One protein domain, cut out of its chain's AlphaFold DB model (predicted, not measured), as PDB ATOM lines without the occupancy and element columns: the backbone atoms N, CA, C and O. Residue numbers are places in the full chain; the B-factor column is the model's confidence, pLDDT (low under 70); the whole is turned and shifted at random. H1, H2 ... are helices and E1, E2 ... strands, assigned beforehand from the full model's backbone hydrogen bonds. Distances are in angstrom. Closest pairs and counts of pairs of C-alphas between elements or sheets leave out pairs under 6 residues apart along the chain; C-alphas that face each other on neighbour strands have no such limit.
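AT A GLANCE: This is residues 2 to 99 of the 170 residues of an uncharacterized protein of Microthlaspi erraticum (UniProt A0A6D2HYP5). Little of this is regular structure: two small three-stranded sheets, with short helix H2 over one and grazing the other, make the body, and residues 13 to 22 stick out. The 98 printed residues hold E1 H1 H2 E2 E3 E4 E5 E6, 39 residues, class mixed; the sheets are E2 E3 E4, antiparallel, and E1 E6 E5, mixed. The whole is compact, radius of gyration of the C-alphas 14.1 A, spanning 44 by 25 by 25 A.

HOW THE PARTS SIT: Look first at E2, residues 48 to 50, E3, 57 to 64, and E4, 67 to 70, a meander of successive antiparallel neighbours in two hairpins; within hydrogen-bond range are N 49 and O 58, 2.8 A, and N 69 and O 62, 2.9 A. H2, residues 37 to 41, lies over E3, height over the sheet 7.4 A, closest C-alphas Arg 41 and Asn 63, 4.9 A. Next find E6, residues 87 to 91, parallel to E1, 2 to 4 (N 3 and O 89, 2.9 A), and in an antiparallel hairpin with E5, 77 to 82 (N 88 and O 81, 2.8 A). H1, residues 9 to 13, is on neither sheet; 0 of 1 O i to N i+4 and 0 of 2 O i to N i+3 pairs are within range, while H2 has every i+4 pair.

IN THESE COORDINATES: Find C-alpha 2, beginning E1, at (101.213, 9.656, 46.181); E3 runs 20.0 A, and E6 13.0 A to C-alpha 91 at (107.227, 8.808, 47.424).

THE WHOLE: The printed part has no cut; its farthest C-alphas, Ala 17 and Leu 42, are 43.9 A apart. H1 to H2 is a long link; pLDDT is under 70 at residues 6 to 28, 54 and 96 to 99.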
ATOM      1  N   PHE A   2      99.787   9.642  45.838       86.00
ATOM      2  CA  PHE A   2     101.213   9.656  46.181       86.00
ATOM      3  C   PHE A   2     101.465  10.551  47.395       86.00
ATOM      4  O   PHE A   2     100.967  11.679  47.439       86.00
ATOM      5  N   ILE A   3     102.187  10.035  48.392       84.75
ATOM      6  CA  ILE A   3     102.404  10.708  49.681       84.75
ATOM      7  C   ILE A   3     103.905  10.825  49.951       84.75
ATOM      8  O   ILE A   3     104.570   9.792  50.005       84.75
ATOM      9  N   PRO A   4     104.441  12.043  50.128       84.38
ATOM     10  CA  PRO A   4     105.839  12.236  50.489       84.38
ATOM     11  C   PRO A   4     106.184  11.551  51.813       84.38
ATOM     12  O   PRO A   4     105.417  11.601  52.774       84.38
ATOM     13  N   SER A   5     107.349  10.913  51.864       75.62
ATOM     14  CA  SER A   5     107.847  10.207  53.051       75.62
ATOM     15  C   SER A   5     108.165  11.172  54.197       75.62
ATOM     16  O   SER A   5     108.152  10.776  55.359       75.62
ATOM     17  N   ASP A   6     108.417  12.435  53.859       67.25
ATOM     18  CA  ASP A   6     108.691  13.565  54.744       67.25
ATOM     19  C   ASP A   6     107.450  14.436  55.015       67.25
ATOM     20  O   ASP A   6     107.585  15.569  55.473       67.25
ATOM     21  N   PHE A   7     106.240  13.933  54.736       65.88
ATOM     22  CA  PHE A   7     105.005  14.683  54.953       65.88
ATOM     23  C   PHE A   7     104.819  15.047  56.438       65.88
ATOM     24  O   PHE A   7     104.359  14.231  57.239       65.88
ATOM     25  N   ASP A   8     105.135  16.295  56.787       55.88
ATOM     26  CA  ASP A   8     104.862  16.889  58.094       55.88
ATOM     27  C   ASP A   8     103.586  17.740  58.024       55.88
ATOM     28  O   ASP A   8     103.516  18.778  57.358       55.88
ATOM     29  N   ALA A   9     102.535  17.295  58.714       50.06
ATOM     30  CA  ALA A   9     101.256  17.999  58.754       50.06
ATOM     31  C   ALA A   9     101.334  19.350  59.499       50.06
ATOM     32  O   ALA A   9     100.409  20.161  59.374       50.06
ATOM     33  N   ALA A  10     102.410  19.604  60.254       41.72
ATOM     34  CA  ALA A  10     102.571  20.808  61.065       41.72
ATOM     35  C   ALA A  10     102.830  22.089  60.246       41.72
ATOM     36  O   ALA A  10     102.492  23.182  60.707       41.72
ATOM     37  N   ASP A  11     103.348  21.984  59.015       44.03
ATOM     38  CA  ASP A  11     103.714  23.158  58.200       44.03
ATOM     39  C   ASP A  11     102.507  23.826  57.498       44.03
ATOM     40  O   ASP A  11     102.593  24.905  56.914       44.03
ATOM     41  N   VAL A  12     101.312  23.235  57.613       46.53
ATOM     42  CA  VAL A  12     100.065  23.796  57.054       46.53
ATOM     43  C   VAL A  12      99.524  24.968  57.899       46.53
ATOM     44  O   VAL A  12      98.572  25.637  57.495       46.53
ATOM     45  N   SER A  13     100.130  25.270  59.053       37.66
ATOM     46  CA  SER A  13      99.611  26.265  60.008       37.66
ATOM     47  C   SER A  13     100.341  27.620  60.017       37.66
ATOM     48  O   SER A  13     100.021  28.478  60.840       37.66
ATOM     49  N   SER A  14     101.301  27.878  59.117       37.34
ATOM     50  CA  SER A  14     102.095  29.118  59.182       37.34
ATOM     51  C   SER A  14     102.345  29.806  57.837       37.34
ATOM     52  O   SER A  14     103.481  30.047  57.440       37.34
ATOM     53  N   SER A  15     101.287  30.252  57.160       35.91
ATOM     54  CA  SER A  15     101.415  31.409  56.261       35.91
ATOM     55  C   SER A  15     100.176  32.300  56.327       35.91
ATOM     56  O   SER A  15      99.243  32.238  55.531       35.91
ATOM     57  N   LYS A  16     100.178  33.198  57.316       43.97
ATOM     58  CA  LYS A  16      99.410  34.441  57.230       43.97
ATOM     59  C   LYS A  16     100.068  35.287  56.128       43.97
ATOM     60  O   LYS A  16     101.228  35.652  56.271       43.97
ATOM     61  N   ALA A  17      99.297  35.610  55.091       41.72
ATOM     62  CA  ALA A  17      99.598  36.539  53.993       41.72
ATOM     63  C   ALA A  17     100.469  36.024  52.823       41.72
ATOM     64  O   ALA A  17     101.658  36.300  52.742       41.72
ATOM     65  N   ALA A  18      99.809  35.436  51.819       35.84
ATOM     66  CA  ALA A  18      99.978  35.831  50.417       35.84
ATOM     67  C   ALA A  18      98.716  35.429  49.631       35.84
ATOM     68  O   ALA A  18      98.287  34.284  49.679       35.84
ATOM     69  N   LEU A  19      98.106  36.383  48.924       39.03
ATOM     70  CA  LEU A  19      96.875  36.259  48.121       39.03
ATOM     71  C   LEU A  19      97.062  35.463  46.810       39.03
ATOM     72  O   LEU A  19      96.415  35.745  45.805       39.03
ATOM     73  N   ILE A  20      97.941  34.467  46.802       37.06
ATOM     74  CA  ILE A  20      98.048  33.504  45.706       37.06
ATOM     75  C   ILE A  20      97.248  32.285  46.164       37.06
ATOM     76  O   ILE A  20      97.426  31.878  47.314       37.06
ATOM     77  N   PRO A  21      96.364  31.687  45.345       33.81
ATOM     78  CA  PRO A  21      95.813  30.376  45.651       33.81
ATOM     79  C   PRO A  21      96.986  29.394  45.677       33.81
ATOM     80  O   PRO A  21      97.353  28.815  44.660       33.81
ATOM     81  N   VAL A  22      97.634  29.257  46.837       41.66
ATOM     82  CA  VAL A  22      98.560  28.169  47.122       41.66
ATOM     83  C   VAL A  22      97.672  26.945  47.094       41.66
ATOM     84  O   VAL A  22      96.962  26.635  48.054       41.66
ATOM     85  N   VAL A  23      97.610  26.332  45.915       43.31
ATOM     86  CA  VAL A  23      96.938  25.068  45.685       43.31
ATOM     87  C   VAL A  23      97.525  24.147  46.734       43.31
ATOM     88  O   VAL A  23      98.722  23.875  46.724       43.31
ATOM     89  N   SER A  24      96.724  23.801  47.740       43.44
ATOM     90  CA  SER A  24      97.224  23.019  48.861       43.44
ATOM     91  C   SER A  24      97.912  21.774  48.286       43.44
ATOM     92  O   SER A  24      97.270  21.083  47.488       43.44
ATOM     93  N   PRO A  25      99.167  21.463  48.667       51.34
ATOM     94  CA  PRO A  25      99.989  20.430  48.015       51.34
ATOM     95  C   PRO A  25      99.375  19.018  48.049       51.34
ATOM     96  O   PRO A  25      99.885  18.085  47.445       51.34
ATOM     97  N   SER A  26      98.248  18.839  48.742       53.84
ATOM     98  CA  SER A  26      97.553  17.564  48.894       53.84
ATOM     99  C   SER A  26      96.672  17.146  47.707       53.84
ATOM    100  O   SER A  26      96.332  15.971  47.644       53.84
ATOM    101  N   LEU A  27      96.250  18.042  46.802       54.78
ATOM    102  CA  LEU A  27      95.345  17.655  45.693       54.78
ATOM    103  C   LEU A  27      96.068  17.306  44.395       54.78
ATOM    104  O   LEU A  27      95.526  16.584  43.558       54.78
ATOM    105  N   THR A  28      97.283  17.813  44.228       61.88
ATOM    106  CA  THR A  28      98.054  17.658  42.999       61.88
ATOM    107  C   THR A  28      98.592  16.228  42.848       61.88
ATOM    108  O   THR A  28      98.672  15.709  41.743       61.88
ATOM    109  N   THR A  29      98.821  15.514  43.956       70.94
ATOM    110  CA  THR A  29      99.294  14.116  43.969       70.94
ATOM    111  C   THR A  29      98.176  13.061  43.907       70.94
ATOM    112  O   THR A  29      98.428  11.854  44.052       70.94
ATOM    113  N   ILE A  30      96.920  13.485  43.711       78.06
ATOM    114  CA  ILE A  30      95.769  12.580  43.631       78.06
ATOM    115  C   ILE A  30      95.456  12.257  42.174       78.06
ATOM    116  O   ILE A  30      95.078  13.113  41.378       78.06
ATOM    117  N   VAL A  31      95.549  10.969  41.870       83.12
ATOM    118  CA  VAL A  31      95.200  10.370  40.587       83.12
ATOM    119  C   VAL A  31      93.824   9.694  40.730       83.12
ATOM    120  O   VAL A  31      93.641   8.933  41.683       83.12
ATOM    121  N   PRO A  32      92.843   9.954  39.836       79.69
ATOM    122  CA  PRO A  32      91.469   9.448  39.959       79.69
ATOM    123  C   PRO A  32      91.329   7.941  39.690       79.69
ATOM    124  O   PRO A  32      90.267   7.369  39.922       79.69
ATOM    125  N   GLN A  33      92.385   7.299  39.198       82.62
ATOM    126  CA  GLN A  33      92.471   5.858  38.977       82.62
ATOM    127  C   GLN A  33      93.166   5.177  40.164       82.62
ATOM    128  O   GLN A  33      94.189   5.646  40.665       82.62
ATOM    129  N   CYS A  34      92.607   4.050  40.605       86.38
ATOM    130  CA  CYS A  34      93.221   3.175  41.596       86.38
ATOM    131  C   CYS A  34      94.238   2.279  40.886       86.38
ATOM    132  O   CYS A  34      93.847   1.342  40.197       86.38
ATOM    133  N   LEU A  35      95.524   2.599  41.013       89.31
ATOM    134  CA  LEU A  35      96.603   1.868  40.352       89.31
ATOM    135  C   LEU A  35      97.446   1.164  41.393       89.31
ATOM    136  O   LEU A  35      97.943   1.817  42.300       89.31
ATOM    137  N   SER A  36      97.633  -0.138  41.251       90.75
ATOM    138  CA  SER A  36      98.654  -0.851  42.014       90.75
ATOM    139  C   SER A  36     100.053  -0.525  41.490       90.75
ATOM    140  O   SER A  36     100.230  -0.030  40.371       90.75
ATOM    141  N   ALA A  37     101.080  -0.878  42.258       89.50
ATOM    142  CA  ALA A  37     102.457  -0.806  41.790       89.50
ATOM    143  C   ALA A  37     102.680  -1.655  40.531       89.50
ATOM    144  O   ALA A  37     103.512  -1.307  39.695       89.50
ATOM    145  N   ASN A  38     101.933  -2.749  40.366       91.69
ATOM    146  CA  ASN A  38     102.001  -3.567  39.164       91.69
ATOM    147  C   ASN A  38     101.410  -2.838  37.948       91.69
ATOM    148  O   ASN A  38     102.041  -2.814  36.894       91.69
ATOM    149  N   ASP A  39     100.260  -2.181  38.108       91.81
ATOM    150  CA  ASP A  39      99.640  -1.393  37.033       91.81
ATOM    151  C   ASP A  39     100.560  -0.253  36.591       91.81
ATOM    152  O   ASP A  39     100.776  -0.057  35.397       91.81
ATOM    153  N   LEU A  40     101.165   0.444  37.558       89.31
ATOM    154  CA  LEU A  40     102.134   1.515  37.324       89.31
ATOM    155  C   LEU A  40     103.375   1.037  36.551       89.31
ATOM    156  O   LEU A  40     103.865   1.744  35.672       89.31
ATOM    157  N   ARG A  41     103.874  -0.175  36.831       88.44
ATOM    158  CA  ARG A  41     105.031  -0.771  36.130       88.44
ATOM    159  C   ARG A  41     104.723  -1.181  34.696       88.44
ATOM    160  O   ARG A  41     105.614  -1.159  33.853       88.44
ATOM    161  N   LEU A  42     103.479  -1.560  34.422       92.00
ATOM    162  CA  LEU A  42     103.024  -1.920  33.078       92.00
ATOM    163  C   LEU A  42     102.799  -0.695  32.184       92.00
ATOM    164  O   LEU A  42     102.583  -0.845  30.981       92.00
ATOM    165  N   MET A  43     102.854   0.515  32.743       90.06
ATOM    166  CA  MET A  43     102.745   1.737  31.961       90.06
ATOM    167  C   MET A  43     103.998   1.981  31.118       90.06
ATOM    168  O   MET A  43     105.130   1.699  31.519       90.06
ATOM    169  N   ASN A  44     103.785   2.574  29.944       90.50
ATOM    170  CA  ASN A  44     104.875   3.022  29.089       90.50
ATOM    171  C   ASN A  44     105.622   4.191  29.743       90.50
ATOM    172  O   ASN A  44     105.015   5.048  30.392       90.50
ATOM    173  N   LEU A  45     106.933   4.259  29.517       88.62
ATOM    174  CA  LEU A  45     107.722   5.435  29.875       88.62
ATOM    175  C   LEU A  45     107.146   6.683  29.198       88.62
ATOM    176  O   LEU A  45     106.627   6.613  28.083       88.62
ATOM    177  N   LEU A  46     107.243   7.817  29.889       87.00
ATOM    178  CA  LEU A  46     106.699   9.116  29.483       87.00
ATOM    179  C   LEU A  46     105.166   9.166  29.372       87.00
ATOM    180  O   LEU A  46     104.610  10.179  28.946       87.00
ATOM    181  N   SER A  47     104.461   8.103  29.771       90.06
ATOM    182  CA  SER A  47     103.006   8.153  29.885       90.06
ATOM    183  C   SER A  47     102.584   9.116  30.994       90.06
ATOM    184  O   SER A  47     103.255   9.252  32.018       90.06
ATOM    185  N   ARG A  48     101.464   9.807  30.760       89.75
ATOM    186  CA  ARG A  48     100.927  10.841  31.646       89.75
ATOM    187  C   ARG A  48      99.751  10.281  32.437       89.75
ATOM    188  O   ARG A  48      98.752   9.856  31.860       89.75
ATOM    189  N   LEU A  49      99.864  10.322  33.754       88.44
ATOM    190  CA  LEU A  49      98.802  10.026  34.700       88.44
ATOM    191  C   LEU A  49      97.991  11.300  34.954       88.44
ATOM    192  O   LEU A  49      98.560  12.291  35.419       88.44
ATOM    193  N   PRO A  50      96.681  11.313  34.661       86.25
ATOM    194  CA  PRO A  50      95.847  12.471  34.954       86.25
ATOM    195  C   PRO A  50      95.728  12.662  36.470       86.25
ATOM    196  O   PRO A  50      95.600  11.688  37.213       86.25
ATOM    197  N   THR A  51      95.729  13.912  36.929       82.19
ATOM    198  CA  THR A  51      95.457  14.249  38.336       82.19
ATOM    199  C   THR A  51      94.071  14.878  38.483       82.19
ATOM    200  O   THR A  51      93.413  15.215  37.496       82.19
ATOM    201  N   LEU A  52      93.592  15.028  39.721       74.75
ATOM    202  CA  LEU A  52      92.340  15.747  39.994       74.75
ATOM    203  C   LEU A  52      92.438  17.257  39.720       74.75
ATOM    204  O   LEU A  52      91.405  17.915  39.572       74.75
ATOM    205  N   LEU A  53      93.651  17.808  39.633       73.62
ATOM    206  CA  LEU A  53      93.867  19.191  39.238       73.62
ATOM    207  C   LEU A  53      93.932  19.281  37.708       73.62
ATOM    208  O   LEU A  53      94.783  18.673  37.061       73.62
ATOM    209  N   ARG A  54      93.004  20.035  37.109       68.94
ATOM    210  CA  ARG A  54      92.958  20.210  35.650       68.94
ATOM    211  C   ARG A  54      94.255  20.837  35.141       68.94
ATOM    212  O   ARG A  54      94.659  21.873  35.646       68.94
ATOM    213  N   GLY A  55      94.824  20.240  34.094       72.00
ATOM    214  CA  GLY A  55      96.086  20.678  33.488       72.00
ATOM    215  C   GLY A  55      97.316  19.973  34.057       72.00
ATOM    216  O   GLY A  55      98.340  19.932  33.387       72.00
ATOM    217  N   ASN A  56      97.198  19.327  35.220       74.81
ATOM    218  CA  ASN A  56      98.324  18.701  35.898       74.81
ATOM    219  C   ASN A  56      98.339  17.193  35.644       74.81
ATOM    220  O   ASN A  56      97.331  16.491  35.809       74.81
ATOM    221  N   THR A  57      99.509  16.684  35.276       84.75
ATOM    222  CA  THR A  57      99.742  15.261  35.022       84.75
ATOM    223  C   THR A  57     101.036  14.820  35.668       84.75
ATOM    224  O   THR A  57     101.983  15.597  35.666       84.75
ATOM    225  N   ILE A  58     101.093  13.568  36.104       87.69
ATOM    226  CA  ILE A  58     102.320  12.937  36.596       87.69
ATOM    227  C   ILE A  58     102.918  12.093  35.470       87.69
ATOM    228  O   ILE A  58     102.190  11.334  34.828       87.69
ATOM    229  N   ILE A  59     104.216  12.196  35.210       90.50
ATOM    230  CA  ILE A  59     104.890  11.454  34.140       90.50
ATOM    231  C   ILE A  59     105.575  10.213  34.711       90.50
ATOM    232  O   ILE A  59     106.324  10.288  35.682       90.50
ATOM    233  N   VAL A  60     105.383   9.059  34.074       91.12
ATOM    234  CA  VAL A  60     106.155   7.851  34.400       91.12
ATOM    235  C   VAL A  60     107.571   7.987  33.837       91.12
ATOM    236  O   VAL A  60     107.791   7.797  32.640       91.12
ATOM    237  N   THR A  61     108.545   8.323  34.686       89.62
ATOM    238  CA  THR A  61     109.938   8.565  34.268       89.62
ATOM    239  C   THR A  61     110.798   7.305  34.281       89.62
ATOM    240  O   THR A  61     111.708   7.180  33.464       89.62
ATOM    241  N   ASN A  62     110.509   6.344  35.161       90.06
ATOM    242  CA  ASN A  62     111.160   5.032  35.165       90.06
ATOM    243  C   ASN A  62     110.168   3.967  35.636       90.06
ATOM    244  O   ASN A  62     109.594   4.117  36.709       90.06
ATOM    245  N   ASN A  63     109.992   2.894  34.862       89.94
ATOM    246  CA  ASN A  63     109.080   1.799  35.187       89.94
ATOM    247  C   ASN A  63     109.779   0.516  35.698       89.94
ATOM    248  O   ASN A  63     109.131  -0.515  35.878       89.94
ATOM    249  N   SER A  64     111.091   0.568  35.961       88.25
ATOM    250  CA  SER A  64     111.868  -0.576  36.449       88.25
ATOM    251  C   SER A  64     111.413  -1.041  37.834       88.25
ATOM    252  O   SER A  64     111.178  -0.242  38.740       88.25
ATOM    253  N   ALA A  65     111.370  -2.360  38.035       82.81
ATOM    254  CA  ALA A  65     110.909  -2.980  39.276       82.81
ATOM    255  C   ALA A  65     111.730  -2.591  40.519       82.81
ATOM    256  O   ALA A  65     111.192  -2.615  41.627       82.81
ATOM    257  N   SER A  66     113.012  -2.257  40.346       83.88
ATOM    258  CA  SER A  66     113.925  -1.881  41.433       83.88
ATOM    259  C   SER A  66     114.054  -0.371  41.640       83.88
ATOM    260  O   SER A  66     114.647   0.048  42.629       83.88
ATOM    261  N   TYR A  67     113.570   0.446  40.699       87.50
ATOM    262  CA  TYR A  67     113.779   1.896  40.709       87.50
ATOM    263  C   TYR A  67     112.657   2.610  39.945       87.50
ATOM    264  O   TYR A  67     112.861   3.190  38.878       87.50
ATOM    265  N   PHE A  68     111.440   2.496  40.473       90.00
ATOM    266  CA  PHE A  68     110.247   3.081  39.872       90.00
ATOM    267  C   PHE A  68     110.155   4.572  40.221       90.00
ATOM    268  O   PHE A  68     110.150   4.924  41.401       90.00
ATOM    269  N   THR A  69     110.082   5.447  39.214       91.56
ATOM    270  CA  THR A  69     110.051   6.905  39.423       91.56
ATOM    271  C   THR A  69     108.923   7.576  38.647       91.56
ATOM    272  O   THR A  69     108.607   7.179  37.519       91.56
ATOM    273  N   LEU A  70     108.350   8.608  39.260       90.38
ATOM    274  CA  LEU A  70     107.296   9.467  38.731       90.38
ATOM    275  C   LEU A  70     107.767  10.921  38.807       90.38
ATOM    276  O   LEU A  70     108.174  11.356  39.879       90.38
ATOM    277  N   ASP A  71     107.765  11.650  37.693       87.94
ATOM    278  CA  ASP A  71     108.368  12.990  37.574       87.94
ATOM    279  C   ASP A  71     109.802  13.065  38.148       87.94
ATOM    280  O   ASP A  71     110.225  14.065  38.723       87.94
ATOM    281  N   GLY A  72     110.563  11.972  38.032       87.19
ATOM    282  CA  GLY A  72     111.912  11.842  38.594       87.19
ATOM    283  C   GLY A  72     111.960  11.547  40.099       87.19
ATOM    284  O   GLY A  72     113.038  11.268  40.622       87.19
ATOM    285  N   VAL A  73     110.821  11.539  40.793       89.38
ATOM    286  CA  VAL A  73     110.707  11.186  42.215       89.38
ATOM    287  C   VAL A  73     110.562   9.675  42.381       89.38
ATOM    288  O   VAL A  73     109.744   9.038  41.717       89.38
ATOM    289  N   LEU A  74     111.338   9.087  43.294       90.94
ATOM    290  CA  LEU A  74     111.265   7.663  43.619       90.94
ATOM    291  C   LEU A  74     109.963   7.322  44.351       90.94
ATOM    292  O   LEU A  74     109.589   7.983  45.320       90.94
ATOM    293  N   VAL A  75     109.313   6.239  43.926       91.06
ATOM    294  CA  VAL A  75     108.244   5.598  44.700       91.06
ATOM    295  C   VAL A  75     108.883   4.607  45.669       91.06
ATOM    296  O   VAL A  75     109.195   3.473  45.303       91.06
ATOM    297  N   SER A  76     109.115   5.057  46.897       90.44
ATOM    298  CA  SER A  76     109.846   4.314  47.925       90.44
ATOM    299  C   SER A  76     109.002   3.272  48.650       90.44
ATOM    300  O   SER A  76     109.506   2.198  48.977       90.44
ATOM    301  N   GLU A  77     107.711   3.541  48.850       89.56
ATOM    302  CA  GLU A  77     106.773   2.609  49.484       89.56
ATOM    303  C   GLU A  77     105.623   2.277  48.515       89.56
ATOM    304  O   GLU A  77     104.518   2.820  48.640       89.56
ATOM    305  N   PRO A  78     105.850   1.407  47.512       90.31
ATOM    306  CA  PRO A  78     104.788   0.962  46.618       90.31
ATOM    307  C   PRO A  78     103.716   0.187  47.396       90.31
ATOM    308  O   PRO A  78     104.039  -0.606  48.277       90.31
ATOM    309  N   ASP A  79     102.444   0.404  47.049       89.19
ATOM    310  CA  ASP A  79     101.287  -0.260  47.658       89.19
ATOM    311  C   ASP A  79     101.272  -0.146  49.192       89.19
ATOM    312  O   ASP A  79     100.891  -1.080  49.901       89.19
ATOM    313  N   LEU A  80     101.668   1.023  49.719       85.25
ATOM    314  CA  LEU A  80     101.576   1.355  51.145       85.25
ATOM    315  C   LEU A  80     100.172   1.055  51.693       85.25
ATOM    316  O   LEU A  80     100.027   0.589  52.825       85.25
ATOM    317  N   PHE A  81      99.156   1.277  50.858       82.19
ATOM    318  CA  PHE A  81      97.808   0.769  51.048       82.19
ATOM    319  C   PHE A  81      97.188   0.415  49.698       82.19
ATOM    320  O   PHE A  81      97.251   1.217  48.768       82.19
ATOM    321  N   LEU A  82      96.542  -0.746  49.598       85.19
ATOM    322  CA  LEU A  82      95.865  -1.176  48.379       85.19
ATOM    323  C   LEU A  82      94.521  -1.831  48.709       85.19
ATOM    324  O   LEU A  82      94.428  -2.726  49.546       85.19
ATOM    325  N   SER A  83      93.476  -1.375  48.028       84.38
ATOM    326  CA  SER A  83      92.111  -1.896  48.086       84.38
ATOM    327  C   SER A  83      91.470  -1.802  46.699       84.38
ATOM    328  O   SER A  83      92.023  -1.207  45.780       84.38
ATOM    329  N   SER A  84      90.264  -2.348  46.552       80.75
ATOM    330  CA  SER A  84      89.460  -2.263  45.321       80.75
ATOM    331  C   SER A  84      89.131  -0.833  44.860       80.75
ATOM    332  O   SER A  84      88.786  -0.634  43.700       80.75
ATOM    333  N   SER A  85      89.201   0.156  45.756       78.00
ATOM    334  CA  SER A  85      88.789   1.543  45.500       78.00
ATOM    335  C   SER A  85      89.891   2.580  45.722       78.00
ATOM    336  O   SER A  85      89.731   3.729  45.313       78.00
ATOM    337  N   ILE A  86      90.986   2.213  46.395       80.31
ATOM    338  CA  ILE A  86      92.032   3.144  46.825       80.31
ATOM    339  C   ILE A  86      93.390   2.452  46.743       80.31
ATOM    340  O   ILE A  86      93.576   1.379  47.315       80.31
ATOM    341  N   ALA A  87      94.346   3.129  46.112       86.44
ATOM    342  CA  ALA A  87      95.762   2.795  46.157       86.44
ATOM    343  C   ALA A  87      96.560   3.998  46.675       86.44
ATOM    344  O   ALA A  87      96.358   5.136  46.226       86.44
ATOM    345  N   ILE A  88      97.449   3.755  47.633       87.00
ATOM    346  CA  ILE A  88      98.352   4.740  48.224       87.00
ATOM    347  C   ILE A  88      99.779   4.235  48.045       87.00
ATOM    348  O   ILE A  88     100.084   3.100  48.409       87.00
ATOM    349  N   HIS A  89     100.649   5.102  47.538       90.25
ATOM    350  CA  HIS A  89     102.080   4.845  47.411       90.25
ATOM    351  C   HIS A  89     102.851   5.958  48.119       90.25
ATOM    352  O   HIS A  89     102.511   7.137  47.979       90.25
ATOM    353  N   GLY A  90     103.885   5.588  48.868       88.69
ATOM    354  CA  GLY A  90     104.854   6.538  49.401       88.69
ATOM    355  C   GLY A  90     105.863   6.942  48.330       88.69
ATOM    356  O   GLY A  90     106.303   6.104  47.537       88.69
ATOM    357  N   VAL A  91     106.207   8.225  48.301       89.44
ATOM    358  CA  VAL A  91     107.227   8.808  47.424       89.44
ATOM    359  C   VAL A  91     108.285   9.524  48.255       89.44
ATOM    360  O   VAL A  91     108.013   9.946  49.376       89.44
ATOM    361  N   ASP A  92     109.499   9.656  47.736       86.69
ATOM    362  CA  ASP A  92     110.600  10.284  48.482       86.69
ATOM    363  C   ASP A  92     110.430  11.792  48.688       86.69
ATOM    364  O   ASP A  92     110.932  12.330  49.670       86.69
ATOM    365  N   SER A  93     109.719  12.477  47.791       82.50
ATOM    366  CA  SER A  93     109.483  13.920  47.876       82.50
ATOM    367  C   SER A  93     108.146  14.317  47.250       82.50
ATOM    368  O   SER A  93     107.480  13.520  46.588       82.50
ATOM    369  N   SER A  94     107.743  15.573  47.447       78.94
ATOM    370  CA  SER A  94     106.560  16.132  46.783       78.94
ATOM    371  C   SER A  94     106.731  16.148  45.264       78.94
ATOM    372  O   SER A  94     107.790  16.517  44.759       78.94
ATOM    373  N   LEU A  95     105.675  15.756  44.546       77.50
ATOM    374  CA  LEU A  95     105.576  15.933  43.099       77.50
ATOM    375  C   LEU A  95     105.208  17.398  42.859       77.50
ATOM    376  O   LEU A  95     104.078  17.804  43.145       77.50
ATOM    377  N   ASP A  96     106.182  18.202  42.444       68.38
ATOM    378  CA  ASP A  96     105.964  19.611  42.131       68.38
ATOM    379  C   ASP A  96     105.565  19.730  40.660       68.38
ATOM    380  O   ASP A  96     106.230  19.190  39.774       68.38
ATOM    381  N   PHE A  97     104.445  20.394  40.397       64.06
ATOM    382  CA  PHE A  97     103.896  20.487  39.051       64.06
ATOM    383  C   PHE A  97     104.332  21.817  38.458       64.06
ATOM    384  O   PHE A  97     103.872  22.870  38.898       64.06
ATOM    385  N   GLY A  98     105.224  21.761  37.470       51.47
ATOM    386  CA  GLY A  98     105.577  22.936  36.686       51.47
ATOM    387  C   GLY A  98     104.326  23.530  36.039       51.47
ATOM    388  O   GLY A  98     103.519  22.807  35.457       51.47
ATOM    389  N   ASP A  99     104.151  24.843  36.178       44.75
ATOM    390  CA  ASP A  99     103.226  25.610  35.351       44.75
ATOM    391  C   ASP A  99     103.696  25.455  33.899       44.75
ATOM    392  O   ASP A  99     104.739  25.994  33.526       44.75
TER     393      ASP A  99